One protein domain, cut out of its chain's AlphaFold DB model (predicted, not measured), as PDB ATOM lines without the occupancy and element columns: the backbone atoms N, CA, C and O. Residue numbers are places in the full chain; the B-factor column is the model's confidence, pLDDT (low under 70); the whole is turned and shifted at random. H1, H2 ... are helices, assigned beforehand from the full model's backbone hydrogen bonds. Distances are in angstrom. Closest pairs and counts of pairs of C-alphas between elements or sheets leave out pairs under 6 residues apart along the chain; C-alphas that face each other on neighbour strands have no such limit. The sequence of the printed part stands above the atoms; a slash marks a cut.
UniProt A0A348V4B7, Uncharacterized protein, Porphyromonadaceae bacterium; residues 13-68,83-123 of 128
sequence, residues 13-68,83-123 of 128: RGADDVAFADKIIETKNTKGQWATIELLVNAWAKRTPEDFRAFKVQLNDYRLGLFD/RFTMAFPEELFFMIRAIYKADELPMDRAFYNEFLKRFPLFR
ATOM      1  N   ARG A  13      12.583   4.284 -14.731       65.62
ATOM      2  CA  ARG A  13      11.712   3.501 -15.621       65.62
ATOM      3  C   ARG A  13      12.457   3.141 -16.903       65.62
ATOM      4  O   ARG A  13      13.097   3.996 -17.525       65.62
ATOM      5  N   GLY A  14      12.389   1.866 -17.280       75.12
ATOM      6  CA  GLY A  14      12.956   1.380 -18.537       75.12
ATOM      7  C   GLY A  14      12.145   1.860 -19.742       75.12
ATOM      8  O   GLY A  14      10.968   2.195 -19.613       75.12
ATOM      9  N   ALA A  15      12.765   1.861 -20.925       79.94
ATOM     10  CA  ALA A  15      12.107   2.226 -22.184       79.94
ATOM     11  C   ALA A  15      10.797   1.450 -22.434       79.94
ATOM     12  O   ALA A  15       9.818   2.025 -22.906       79.94
ATOM     13  N   ASP A  16      10.758   0.171 -22.049       82.00
ATOM     14  CA  ASP A  16       9.594  -0.700 -22.235       82.00
ATOM     15  C   ASP A  16       8.376  -0.264 -21.406       82.00
ATOM     16  O   ASP A  16       7.237  -0.407 -21.853       82.00
ATOM     17  N   ASP A  17       8.593   0.292 -20.209       81.50
ATOM     18  CA  ASP A  17       7.503   0.782 -19.359       81.50
ATOM     19  C   ASP A  17       6.901   2.078 -19.895       81.50
ATOM     20  O   ASP A  17       5.686   2.262 -19.827       81.50
ATOM     21  N   VAL A  18       7.742   2.957 -20.449       83.94
ATOM     22  CA  VAL A  18       7.296   4.203 -21.085       83.94
ATOM     23  C   VAL A  18       6.492   3.880 -22.344       83.94
ATOM     24  O   VAL A  18       5.338   4.286 -22.449       83.94
ATOM     25  N   ALA A  19       7.033   3.038 -23.231       87.25
ATOM     26  CA  ALA A  19       6.338   2.619 -24.449       87.25
ATOM     27  C   ALA A  19       5.004   1.908 -24.154       87.25
ATOM     28  O   ALA A  19       4.023   2.054 -24.887       87.25
ATOM     29  N   PHE A  20       4.943   1.134 -23.067       89.38
ATOM     30  CA  PHE A  20       3.701   0.495 -22.648       89.38
ATOM     31  C   PHE A  20       2.667   1.505 -22.129       89.38
ATOM     32  O   PHE A  20       1.485   1.379 -22.460       89.38
ATOM     33  N   ALA A  21       3.092   2.514 -21.364       88.50
ATOM     34  CA  ALA A  21       2.213   3.589 -20.911       88.50
ATOM     35  C   ALA A  21       1.644   4.392 -22.094       88.50
ATOM     36  O   ALA A  21       0.432   4.611 -22.150       88.50
ATOM     37  N   ASP A  22       2.478   4.730 -23.078       91.62
ATOM     38  CA  ASP A  22       2.040   5.427 -24.294       91.62
ATOM     39  C   ASP A  22       0.996   4.605 -25.056       91.62
ATOM     40  O   ASP A  22      -0.072   5.109 -25.410       91.62
ATOM     41  N   LYS A  23       1.238   3.297 -25.205       93.06
ATOM     42  CA  LYS A  23       0.292   2.372 -25.844       93.06
ATOM     43  C   LYS A  23      -1.048   2.299 -25.108       93.06
ATOM     44  O   LYS A  23      -2.095   2.170 -25.748       93.06
ATOM     45  N   ILE A  24      -1.041   2.350 -23.775       93.69
ATOM     46  CA  ILE A  24      -2.269   2.379 -22.968       93.69
ATOM     47  C   ILE A  24      -3.072   3.645 -23.270       93.69
ATOM     48  O   ILE A  24      -4.276   3.551 -23.520       93.69
ATOM     49  N   ILE A  25      -2.414   4.807 -23.253       93.31
ATOM     50  CA  ILE A  25      -3.056   6.107 -23.483       93.31
ATOM     51  C   ILE A  25      -3.609   6.175 -24.908       93.31
ATOM     52  O   ILE A  25      -4.774   6.524 -25.104       93.31
ATOM     53  N   GLU A  26      -2.821   5.755 -25.897       94.56
ATOM     54  CA  GLU A  26      -3.258   5.661 -27.289       94.56
ATOM     55  C   GLU A  26      -4.495   4.762 -27.418       94.56
ATOM     56  O   GLU A  26      -5.488   5.142 -28.040       94.56
ATOM     57  N   THR A  27      -4.482   3.591 -26.775       94.81
ATOM     58  CA  THR A  27      -5.609   2.647 -26.808       94.81
ATOM     59  C   THR A  27      -6.859   3.236 -26.149       94.81
ATOM     60  O   THR A  27      -7.947   3.095 -26.710       94.81
ATOM     61  N   LYS A  28      -6.722   3.927 -25.004       93.38
ATOM     62  CA  LYS A  28      -7.831   4.646 -24.341       93.38
ATOM     63  C   LYS A  28      -8.475   5.651 -25.296       93.38
ATOM     64  O   LYS A  28      -9.697   5.666 -25.420       93.38
ATOM     65  N   ASN A  29      -7.658   6.430 -26.000       92.81
ATOM     66  CA  ASN A  29      -8.130   7.502 -26.875       92.81
ATOM     67  C   ASN A  29      -8.712   7.000 -28.207       92.81
ATOM     68  O   ASN A  29      -9.581   7.657 -28.771       92.81
ATOM     69  N   THR A  30      -8.245   5.857 -28.723       95.00
ATOM     70  CA  THR A  30      -8.591   5.389 -30.083       95.00
ATOM     71  C   THR A  30      -9.543   4.196 -30.119       95.00
ATOM     72  O   THR A  30     -10.402   4.126 -30.995       95.00
ATOM     73  N   LYS A  31      -9.403   3.240 -29.193       93.50
ATOM     74  CA  LYS A  31     -10.134   1.955 -29.210       93.50
ATOM     75  C   LYS A  31     -11.162   1.827 -28.085       93.50
ATOM     76  O   LYS A  31     -11.959   0.889 -28.086       93.50
ATOM     77  N   GLY A  32     -11.157   2.767 -27.142       92.56
ATOM     78  CA  GLY A  32     -12.098   2.834 -26.030       92.56
ATOM     79  C   GLY A  32     -11.788   1.873 -24.880       92.56
ATOM     80  O   GLY A  32     -10.838   1.088 -24.903       92.56
ATOM     81  N   GLN A  33     -12.636   1.932 -23.850       94.06
ATOM     82  CA  GLN A  33     -12.348   1.360 -22.532       94.06
ATOM     83  C   GLN A  33     -12.073  -0.144 -22.527       94.06
ATOM     84  O   GLN A  33     -11.160  -0.603 -21.844       94.06
ATOM     85  N   TRP A  34     -12.832  -0.927 -23.296       95.81
ATOM     86  CA  TRP A  34     -12.726  -2.385 -23.257       95.81
ATOM     87  C   TRP A  34     -11.433  -2.884 -23.893       95.81
ATOM     88  O   TRP A  34     -10.823  -3.804 -23.356       95.81
ATOM     89  N   ALA A  35     -10.976  -2.239 -24.969       95.94
ATOM     90  CA  ALA A  35      -9.683  -2.537 -25.574       95.94
ATOM     91  C   ALA A  35      -8.528  -2.166 -24.632       95.94
ATOM     92  O   ALA A  35      -7.541  -2.897 -24.537       95.94
ATOM     93  N   THR A  36      -8.657  -1.064 -23.882       95.75
ATOM     94  CA  THR A  36      -7.680  -0.716 -22.840       95.75
ATOM     95  C   THR A  36      -7.672  -1.753 -21.723       95.75
ATOM     96  O   THR A  36      -6.604  -2.208 -21.331       95.75
ATOM     97  N   ILE A  37      -8.839  -2.164 -21.223       96.00
ATOM     98  CA  ILE A  37      -8.940  -3.174 -20.160       96.00
ATOM     99  C   ILE A  37      -8.344  -4.506 -20.623       96.00
ATOM    100  O   ILE A  37      -7.589  -5.117 -19.876       96.00
ATOM    101  N   GLU A  38      -8.610  -4.936 -21.857       96.31
ATOM    102  CA  GLU A  38      -8.001  -6.140 -22.431       96.31
ATOM    103  C   GLU A  38      -6.469  -6.045 -22.468       96.31
ATOM    104  O   GLU A  38      -5.771  -6.982 -22.069       96.31
ATOM    105  N   LEU A  39      -5.931  -4.892 -22.878       95.94
ATOM    106  CA  LEU A  39      -4.492  -4.638 -22.847       95.94
ATOM    107  C   LEU A  39      -3.926  -4.758 -21.421       95.94
ATOM    108  O   LEU A  39      -2.858  -5.345 -21.244       95.94
ATOM    109  N   LEU A  40      -4.642  -4.254 -20.412       95.00
ATOM    110  CA  LEU A  40      -4.235  -4.334 -19.005       95.00
ATOM    111  C   LEU A  40      -4.310  -5.755 -18.453       95.00
ATOM    112  O   LEU A  40      -3.372  -6.176 -17.786       95.00
ATOM    113  N   VAL A  41      -5.367  -6.509 -18.765       94.88
ATOM    114  CA  VAL A  41      -5.506  -7.923 -18.372       94.88
ATOM    115  C   VAL A  41      -4.342  -8.742 -18.928       94.88
ATOM    116  O   VAL A  41      -3.707  -9.500 -18.194       94.88
ATOM    117  N   ASN A  42      -4.021  -8.552 -20.209       94.12
ATOM    118  CA  ASN A  42      -2.913  -9.249 -20.859       94.12
ATOM    119  C   ASN A  42      -1.554  -8.838 -20.281       94.12
ATOM    120  O   ASN A  42      -0.668  -9.676 -20.109       94.12
ATOM    121  N   ALA A  43      -1.377  -7.554 -19.967       92.50
ATOM    122  CA  ALA A  43      -0.149  -7.065 -19.357       92.50
ATOM    123  C   ALA A  43       0.032  -7.575 -17.928       92.50
ATOM    124  O   ALA A  43       1.137  -7.989 -17.587       92.50
ATOM    125  N   TRP A  44      -1.034  -7.594 -17.129       92.88
ATOM    126  CA  TRP A  44      -1.041  -8.178 -15.791       92.88
ATOM    127  C   TRP A  44      -0.633  -9.654 -15.852       92.88
ATOM    128  O   TRP A  44       0.400 -10.026 -15.304       92.88
ATOM    129  N   ALA A  45      -1.324 -10.458 -16.667       92.12
ATOM    130  CA  ALA A  45      -1.015 -11.878 -16.844       92.12
ATOM    131  C   ALA A  45       0.433 -12.152 -17.299       92.12
ATOM    132  O   ALA A  45       0.995 -13.200 -16.978       92.12
ATOM    133  N   LYS A  46       1.038 -11.233 -18.064       91.50
ATOM    134  CA  LYS A  46       2.425 -11.348 -18.539       91.50
ATOM    135  C   LYS A  46       3.454 -10.901 -17.495       91.50
ATOM    136  O   LYS A  46       4.528 -11.492 -17.431       91.50
ATOM    137  N   ARG A  47       3.167  -9.834 -16.745       87.25
ATOM    138  CA  ARG A  47       4.093  -9.236 -15.768       87.25
ATOM    139  C   ARG A  47       4.147 -10.039 -14.470       87.25
ATOM    140  O   ARG A  47       5.223 -10.148 -13.893       87.25
ATOM    141  N   THR A  48       3.028 -10.632 -14.059       88.50
ATOM    142  CA  THR A  48       2.919 -11.444 -12.841       88.50
ATOM    143  C   THR A  48       2.387 -12.848 -13.162       88.50
ATOM    144  O   THR A  48       1.271 -13.219 -12.796       88.50
ATOM    145  N   PRO A  49       3.168 -13.681 -13.883       90.00
ATOM    146  CA  PRO A  49       2.697 -14.989 -14.341       90.00
ATOM    147  C   PRO A  49       2.391 -15.957 -13.190       90.00
ATOM    148  O   PRO A  49       1.481 -16.778 -13.316       90.00
ATOM    149  N   GLU A  50       3.122 -15.862 -12.075       89.88
ATOM    150  CA  GLU A  50       2.880 -16.695 -10.894       89.88
ATOM    151  C   GLU A  50       1.589 -16.289 -10.176       89.88
ATOM    152  O   GLU A  50       0.762 -17.157  -9.904       89.88
ATOM    153  N   ASP A  51       1.338 -14.990  -9.987       86.81
ATOM    154  CA  ASP A  51       0.080 -14.507  -9.399       86.81
ATOM    155  C   ASP A  51      -1.109 -14.834 -10.297       86.81
ATOM    156  O   ASP A  51      -2.157 -15.276  -9.828       86.81
ATOM    157  N   PHE A  52      -0.939 -14.716 -11.615       89.94
ATOM    158  CA  PHE A  52      -1.963 -15.128 -12.565       89.94
ATOM    159  C   PHE A  52      -2.246 -16.634 -12.503       89.94
ATOM    160  O   PHE A  52      -3.402 -17.060 -12.609       89.94
ATOM    161  N   ARG A  53      -1.211 -17.464 -12.325       90.00
ATOM    162  CA  ARG A  53      -1.370 -18.912 -12.139       90.00
ATOM    163  C   ARG A  53      -2.070 -19.215 -10.816       90.00
ATOM    164  O   ARG A  53      -3.031 -19.983 -10.828       90.00
ATOM    165  N   ALA A  54      -1.642 -18.599  -9.718       87.81
ATOM    166  CA  ALA A  54      -2.263 -18.748  -8.406       87.81
ATOM    167  C   ALA A  54      -3.741 -18.332  -8.444       87.81
ATOM    168  O   ALA A  54      -4.606 -19.082  -7.999       87.81
ATOM    169  N   PHE A  55      -4.047 -17.209  -9.092       89.06
ATOM    170  CA  PHE A  55      -5.410 -16.732  -9.304       89.06
ATOM    171  C   PHE A  55      -6.271 -17.743 -10.074       89.06
ATOM    172  O   PHE A  55      -7.419 -17.995  -9.710       89.06
ATOM    173  N   LYS A  56      -5.727 -18.375 -11.122       88.06
ATOM    174  CA  LYS A  56      -6.431 -19.440 -11.857       88.06
ATOM    175  C   LYS A  56      -6.708 -20.667 -10.993       88.06
ATOM    176  O   LYS A  56      -7.793 -21.234 -11.104       88.06
ATOM    177  N   VAL A  57      -5.740 -21.083 -10.175       86.25
ATOM    178  CA  VAL A  57      -5.911 -22.206  -9.239       86.25
ATOM    179  C   VAL A  57      -7.010 -21.871  -8.238       86.25
ATOM    180  O   VAL A  57      -7.994 -22.597  -8.162       86.25
ATOM    181  N   GLN A  58      -6.929 -20.705  -7.600       84.25
ATOM    182  CA  GLN A  58      -7.932 -20.223  -6.652       84.25
ATOM    183  C   GLN A  58      -9.340 -20.159  -7.271       84.25
ATOM    184  O   GLN A  58     -10.317 -20.580  -6.658       84.25
ATOM    185  N   LEU A  59      -9.464 -19.672  -8.509       84.62
ATOM    186  CA  LEU A  59     -10.735 -19.671  -9.239       84.62
ATOM    187  C   LEU A  59     -11.282 -21.079  -9.480       84.62
ATOM    188  O   LEU A  59     -12.494 -21.289  -9.398       84.62
ATOM    189  N   ASN A  60     -10.416 -22.035  -9.809       82.44
ATOM    190  CA  ASN A  60     -10.820 -23.425  -9.974       82.44
ATOM    191  C   ASN A  60     -11.244 -24.038  -8.638       82.44
ATOM    192  O   ASN A  60     -12.272 -24.708  -8.599       82.44
ATOM    193  N   ASP A  61     -10.541 -23.741  -7.549       79.81
ATOM    194  CA  ASP A  61     -10.914 -24.195  -6.209       79.81
ATOM    195  C   ASP A  61     -12.277 -23.632  -5.794       79.81
ATOM    196  O   ASP A  61     -13.133 -24.378  -5.317       79.81
ATOM    197  N   TYR A  62     -12.546 -22.350  -6.072       78.19
ATOM    198  CA  TYR A  62     -13.873 -21.767  -5.856       78.19
ATOM    199  C   TYR A  62     -14.954 -22.461  -6.683       78.19
ATOM    200  O   TYR A  62     -16.032 -22.752  -6.168       78.19
ATOM    201  N   ARG A  63     -14.672 -22.766  -7.955       76.50
ATOM    202  CA  ARG A  63     -15.603 -23.501  -8.824       76.50
ATOM    203  C   ARG A  63     -15.888 -24.905  -8.297       76.50
ATOM    204  O   ARG A  63     -17.041 -25.319  -8.311       76.50
ATOM    205  N   LEU A  64     -14.865 -25.621  -7.837       72.44
ATOM    206  CA  LEU A  64     -14.985 -26.983  -7.313       72.44
ATOM    207  C   LEU A  64     -15.703 -27.016  -5.959       72.44
ATOM    208  O   LEU A  64     -16.600 -27.839  -5.769       72.44
ATOM    209  N   GLY A  65     -15.380 -26.088  -5.055       65.38
ATOM    210  CA  GLY A  65     -15.995 -25.984  -3.728       65.38
ATOM    211  C   GLY A  65     -17.510 -25.756  -3.765       65.38
ATOM    212  O   GLY A  65     -18.220 -26.186  -2.860       65.38
ATOM    213  N   LEU A  66     -18.042 -25.169  -4.844       62.94
ATOM    214  CA  LEU A  66     -19.490 -25.009  -5.037       62.94
ATOM    215  C   LEU A  66     -20.231 -26.343  -5.234       62.94
ATOM    216  O   LEU A  66     -21.413 -26.446  -4.883       62.94
ATOM    217  N   PHE A  67     -19.566 -27.370  -5.771       55.69
ATOM    218  CA  PHE A  67     -20.167 -28.685  -6.019       55.69
ATOM    219  C   PHE A  67     -20.159 -29.599  -4.791       55.69
ATOM    220  O   PHE A  67     -20.906 -30.581  -4.771       55.69
ATOM    221  N   ASP A  68     -19.393 -29.270  -3.748       56.31
ATOM    222  CA  ASP A  68     -19.383 -30.051  -2.516       56.31
ATOM    223  C   ASP A  68     -20.720 -29.885  -1.768       56.31
ATOM    224  O   ASP A  68     -21.079 -28.821  -1.259       56.31
ATOM    225  N   ARG A  83     -23.078 -15.137  -2.418       60.41
ATOM    226  CA  ARG A  83     -22.803 -15.664  -3.755       60.41
ATOM    227  C   ARG A  83     -21.937 -14.648  -4.499       60.41
ATOM    228  O   ARG A  83     -22.443 -13.654  -5.015       60.41
ATOM    229  N   PHE A  84     -20.627 -14.859  -4.509       70.81
ATOM    230  CA  PHE A  84     -19.714 -14.044  -5.302       70.81
ATOM    231  C   PHE A  84     -19.684 -14.592  -6.730       70.81
ATOM    232  O   PHE A  84     -19.283 -15.728  -6.964       70.81
ATOM    233  N   THR A  85     -20.122 -13.784  -7.693       76.38
ATOM    234  CA  THR A  85     -20.195 -14.160  -9.118       76.38
ATOM    235  C   THR A  85     -18.854 -14.016  -9.847       76.38
ATOM    236  O   THR A  85     -18.723 -14.384 -11.018       76.38
ATOM    237  N   MET A  86     -17.853 -13.439  -9.179       85.25
ATOM    238  CA  MET A  86     -16.564 -13.068  -9.753       85.25
ATOM    239  C   MET A  86     -15.482 -13.029  -8.679       85.25
ATOM    240  O   MET A  86     -15.739 -12.564  -7.569       85.25
ATOM    241  N   ALA A  87     -14.263 -13.416  -9.051       86.62
ATOM    242  CA  ALA A  87     -13.057 -12.956  -8.371       86.62
ATOM    243  C   ALA A  87     -12.352 -11.935  -9.269       86.62
ATOM    244  O   ALA A  87     -12.191 -12.171 -10.467       86.62
ATOM    245  N   PHE A  88     -11.959 -10.797  -8.703       88.69
ATOM    246  CA  PHE A  88     -11.289  -9.727  -9.434       88.69
ATOM    247  C   PHE A  88      -9.944  -9.434  -8.765       88.69
ATOM    248  O   PHE A  88      -9.945  -9.078  -7.587       88.69
ATOM    249  N   PRO A  89      -8.807  -9.601  -9.463       90.44
ATOM    250  CA  PRO A  89      -7.498  -9.314  -8.891       90.44
ATOM    251  C   PRO A  89      -7.373  -7.840  -8.509       90.44
ATOM    252  O   PRO A  89      -7.690  -6.952  -9.302       90.44
ATOM    253  N   GLU A  90      -6.868  -7.584  -7.307       90.38
ATOM    254  CA  GLU A  90      -6.691  -6.229  -6.784       90.38
ATOM    255  C   GLU A  90      -5.692  -5.415  -7.627       90.38
ATOM    256  O   GLU A  90      -5.945  -4.257  -7.955       90.38
ATOM    257  N   GLU A  91      -4.603  -6.036  -8.085       90.75
ATOM    258  CA  GLU A  91      -3.634  -5.381  -8.971       90.75
ATOM    259  C   GLU A  91      -4.275  -4.902 -10.275       90.75
ATOM    260  O   GLU A  91      -4.054  -3.769 -10.706       90.75
ATOM    261  N   LEU A  92      -5.126  -5.737 -10.879       92.44
ATOM    262  CA  LEU A  92      -5.857  -5.375 -12.089       92.44
ATOM    263  C   LEU A  92      -6.811  -4.200 -11.822       92.44
ATOM    264  O   LEU A  92      -6.937  -3.309 -12.663       92.44
ATOM    265  N   PHE A  93      -7.448  -4.165 -10.648       93.50
ATOM    266  CA  PHE A  93      -8.292  -3.042 -10.237       93.50
ATOM    267  C   PHE A  93      -7.487  -1.747 -10.154       93.50
ATOM    268  O   PHE A  93      -7.882  -0.743 -10.754       93.50
ATOM    269  N   PHE A  94      -6.332  -1.766  -9.488       93.31
ATOM    270  CA  PHE A  94      -5.475  -0.587  -9.392       93.31
ATOM    271  C   PHE A  94      -4.922  -0.148 -10.748       93.31
ATOM    272  O   PHE A  94      -4.897   1.051 -11.024       93.31
ATOM    273  N   MET A  95      -4.560  -1.085 -11.628       92.44
ATOM    274  CA  MET A  95      -4.143  -0.764 -12.996       92.44
ATOM    275  C   MET A  95      -5.241  -0.023 -13.765       92.44
ATOM    276  O   MET A  95      -4.966   0.992 -14.401       92.44
ATOM    277  N   ILE A  96      -6.492  -0.485 -13.680       94.75
ATOM    278  CA  ILE A  96      -7.627   0.179 -14.338       94.75
ATOM    279  C   ILE A  96      -7.873   1.563 -13.724       94.75
ATOM    280  O   ILE A  96      -8.044   2.534 -14.462       94.75
ATOM    281  N   ARG A  97      -7.846   1.681 -12.390       94.81
ATOM    282  CA  ARG A  97      -8.067   2.950 -11.673       94.81
ATOM    283  C   ARG A  97      -6.956   3.977 -11.851       94.81
ATOM    284  O   ARG A  97      -7.221   5.169 -11.737       94.81
ATOM    285  N   ALA A  98      -5.745   3.544 -12.187       93.06
ATOM    286  CA  ALA A  98      -4.666   4.448 -12.568       93.06
ATOM    287  C   ALA A  98      -4.932   5.158 -13.910       93.06
ATOM    288  O   ALA A  98      -4.345   6.204 -14.176       93.06
ATOM    289  N   ILE A  99      -5.805   4.601 -14.755       93.62
ATOM    290  CA  ILE A  99      -6.084   5.104 -16.110       93.62
ATOM    291  C   ILE A  99      -7.457   5.768 -16.195       93.62
ATOM    292  O   ILE A  99      -7.618   6.762 -16.908       93.62
ATOM    293  N   TYR A 100      -8.444   5.207 -15.498       94.31
ATOM    294  CA  TYR A 100      -9.820   5.681 -15.489       94.31
ATOM    295  C   TYR A 100     -10.218   6.137 -14.094       94.31
ATOM    296  O   TYR A 100     -10.196   5.361 -13.129       94.31
ATOM    297  N   LYS A 101     -10.648   7.393 -14.006       94.19
ATOM    298  CA  LYS A 101     -11.234   7.931 -12.780       94.19
ATOM    299  C   LYS A 101     -12.597   7.285 -12.492       94.19
ATOM    300  O   LYS A 101     -13.173   6.581 -13.324       94.19
ATOM    301  N   ALA A 102     -13.098   7.485 -11.273       93.31
ATOM    302  CA  ALA A 102     -14.356   6.891 -10.817       93.31
ATOM    303  C   ALA A 102     -15.585   7.360 -11.612       93.31
ATOM    304  O   ALA A 102     -16.505   6.573 -11.820       93.31
ATOM    305  N   ASP A 103     -15.566   8.610 -12.060       94.19
ATOM    306  CA  ASP A 103     -16.564   9.250 -12.916       94.19
ATOM    307  C   ASP A 103     -16.458   8.809 -14.384       94.19
ATOM    308  O   ASP A 103     -17.481   8.598 -15.028       94.19
ATOM    309  N   GLU A 104     -15.241   8.615 -14.901       93.38
ATOM    310  CA  GLU A 104     -15.009   8.140 -16.275       93.38
ATOM    311  C   GLU A 104     -15.408   6.671 -16.472       93.38
ATOM    312  O   GLU A 104     -15.947   6.305 -17.516       93.38
ATOM    313  N   LEU A 105     -15.118   5.821 -15.482       94.56
ATOM    314  CA  LEU A 105     -15.448   4.400 -15.509       94.56
ATOM    315  C   LEU A 105     -16.068   3.979 -14.171       94.56
ATOM    316  O   LEU A 105     -15.360   3.520 -13.258       94.56
ATOM    317  N   PRO A 106     -17.397   4.102 -14.039       95.00
ATOM    318  CA  PRO A 106     -18.116   3.548 -12.907       95.00
ATOM    319  C   PRO A 106     -18.002   2.020 -12.952       95.00
ATOM    320  O   PRO A 106     -18.588   1.357 -13.802       95.00
ATOM    321  N   MET A 107     -17.222   1.440 -12.039       93.19
ATOM    322  CA  MET A 107     -17.119  -0.015 -11.889       93.19
ATOM    323  C   MET A 107     -18.275  -0.511 -11.020       93.19
ATOM    324  O   MET A 107     -18.084  -0.954  -9.888       93.19
ATOM    325  N   ASP A 108     -19.487  -0.332 -11.530       93.62
ATOM    326  CA  ASP A 108     -20.726  -0.758 -10.898       93.62
ATOM    327  C   ASP A 108     -21.109  -2.189 -11.320       93.62
ATOM    328  O   ASP A 108     -20.361  -2.918 -11.980       93.62
ATOM    329  N   ARG A 109     -22.313  -2.620 -10.938       90.31
ATOM    330  CA  ARG A 109     -22.816  -3.950 -11.296       90.31
ATOM    331  C   ARG A 109     -22.903  -4.158 -12.812       90.31
ATOM    332  O   ARG A 109     -22.654  -5.270 -13.274       90.31
ATOM    333  N   ALA A 110     -23.263  -3.129 -13.579       93.12
ATOM    334  CA  ALA A 110     -23.382  -3.231 -15.030       93.12
ATOM    335  C   ALA A 110     -22.004  -3.412 -15.674       93.12
ATOM    336  O   ALA A 110     -21.840  -4.296 -16.520       93.12
ATOM    337  N   PHE A 111     -21.007  -2.661 -15.201       94.94
ATOM    338  CA  PHE A 111     -19.617  -2.843 -15.599       94.94
ATOM    339  C   PHE A 111     -19.143  -4.276 -15.349       94.94
ATOM    340  O   PHE A 111     -18.658  -4.924 -16.276       94.94
ATOM    341  N   TYR A 112     -19.318  -4.806 -14.133       93.06
ATOM    342  CA  TYR A 112     -18.840  -6.154 -13.810       93.06
ATOM    343  C   TYR A 112     -19.586  -7.248 -14.581       93.06
ATOM    344  O   TYR A 112     -18.971  -8.224 -15.006       93.06
ATOM    345  N   ASN A 113     -20.884  -7.076 -14.836       92.12
ATOM    346  CA  ASN A 113     -21.638  -8.006 -15.675       92.12
ATOM    347  C   ASN A 113     -21.092  -8.052 -17.109       92.12
ATOM    348  O   ASN A 113     -20.962  -9.132 -17.681       92.12
ATOM    349  N   GLU A 114     -20.769  -6.899 -17.694       95.12
ATOM    350  CA  GLU A 114     -20.186  -6.829 -19.036       95.12
ATOM    351  C   GLU A 114     -18.735  -7.332 -19.054       95.12
ATOM    352  O   GLU A 114     -18.347  -8.082 -19.954       95.12
ATOM    353  N   PHE A 115     -17.956  -7.011 -18.018       95.06
ATOM    354  CA  PHE A 115     -16.602  -7.524 -17.829       95.06
ATOM    355  C   PHE A 115     -16.590  -9.056 -17.826       95.06
ATOM    356  O   PHE A 115     -15.816  -9.665 -18.557       95.06
ATOM    357  N   LEU A 116     -17.496  -9.696 -17.084       92.88
ATOM    358  CA  LEU A 116     -17.589 -11.157 -17.018       92.88
ATOM    359  C   LEU A 116     -18.003 -11.822 -18.336       92.88
ATOM    360  O   LEU A 116     -17.657 -12.983 -18.558       92.88
ATOM    361  N   LYS A 117     -18.735 -11.123 -19.215       92.94
ATOM    362  CA  LYS A 117     -19.032 -11.632 -20.566       92.94
ATOM    363  C   LYS A 117     -17.788 -11.619 -21.449       92.94
ATOM    364  O   LYS A 117     -17.577 -12.556 -22.212       92.94
ATOM    365  N   ARG A 118     -16.976 -10.562 -21.342       94.12
ATOM    366  CA  ARG A 118     -15.752 -10.371 -22.140       94.12
ATOM    367  C   ARG A 118     -14.589 -11.211 -21.636       94.12
ATOM    368  O   ARG A 118     -13.820 -11.734 -22.433       94.12
ATOM    369  N   PHE A 119     -14.504 -11.390 -20.321       93.62
ATOM    370  CA  PHE A 119     -13.456 -12.153 -19.660       93.62
ATOM    371  C   PHE A 119     -14.058 -13.269 -18.788       93.62
ATOM    372  O   PHE A 119     -14.016 -13.198 -17.556       93.62
ATOM    373  N   PRO A 120     -14.581 -14.353 -19.400       91.00
ATOM    374  CA  PRO A 120     -15.220 -15.448 -18.666       91.00
ATOM    375  C   PRO A 120     -14.306 -16.140 -17.653       91.00
ATOM    376  O   PRO A 120     -14.795 -16.764 -16.714       91.00
ATOM    377  N   LEU A 121     -12.981 -16.021 -17.812       90.19
ATOM    378  CA  LEU A 121     -12.007 -16.575 -16.875       90.19
ATOM    379  C   LEU A 121     -12.280 -16.127 -15.435       90.19
ATOM    380  O   LEU A 121     -12.192 -16.956 -14.540       90.19
ATOM    381  N   PHE A 122     -12.661 -14.866 -15.230       90.38
ATOM    382  CA  PHE A 122     -12.891 -14.268 -13.909       90.38
ATOM    383  C   PHE A 122     -14.238 -14.664 -13.291       90.38
ATOM    384  O   PHE A 122     -14.504 -14.373 -12.124       90.38
ATOM    385  N   ARG A 123     -15.103 -15.331 -14.065       88.31
ATOM    386  CA  ARG A 123     -16.437 -15.729 -13.625       88.31
ATOM    387  C   ARG A 123     -16.363 -16.923 -12.683       88.31
ATOM    388  O   ARG A 123     -15.800 -17.966 -13.031       88.31
TER     389      ARG A 123
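Overview. This is residues 13 to 68 and 83 to 123 of the 128 residues of an uncharacterized protein of Porphyromonadaceae bacterium (UniProt A0A348V4B7). A helical hairpin of H1 and H2 turns a corner into H3, while short H4 packs on H2 and H5 is near H2. The 97 printed residues include five named helices, H1 to H5 in order, and no named strand: all helix. The whole is only just compact, close to loose, with a radius of gyration of the C-alphas of 14.7 A, and spans 48 by 30 by 18 A.

Along the chain. Find C-alpha 15 at (12.107, 2.226, -22.184); H1 runs from there to residue 31, 23.3 A. Next come H2, residues 33 to 47, 20.7 A, and H3, residues 49 to 65, 24.1 A. Past the cut, find H4 at residues 90 to 97 and H5 at 109 to 118, ending at C-alpha 118, (-15.752, -10.371, -22.140).

Arrangement. Start at H2, the hub. Residues 24 to 28 alone of H1 touch it, closest at the C-alphas of Lys 28 and Thr 36, 5.6 A, opposite ways at a shallow tilt of 24 degrees. H3 only just touches H2, only at the corner, with 3 pairs of C-alphas within 8 A, closest Ala 45 and Phe 52, 5.5 A; they are about perpendicular, 75 degrees. H4 touches H2, closest at the C-alphas of Trp 44 and Leu 92, 6.7 A. In each of the five helices every O i to N i+4 pair is within hydrogen-bond range.

Size, cuts and confidence. The farthest C-alphas, Ala 15 and Asp 68, are 49.2 A apart. Residues 69 to 82 are cut out, and C-alphas 68 and 83 are 14.8 A apart. The link H4 to H5 is long, 11 residues. pLDDT is under 70 at residues 13, 65 to 68 and 83.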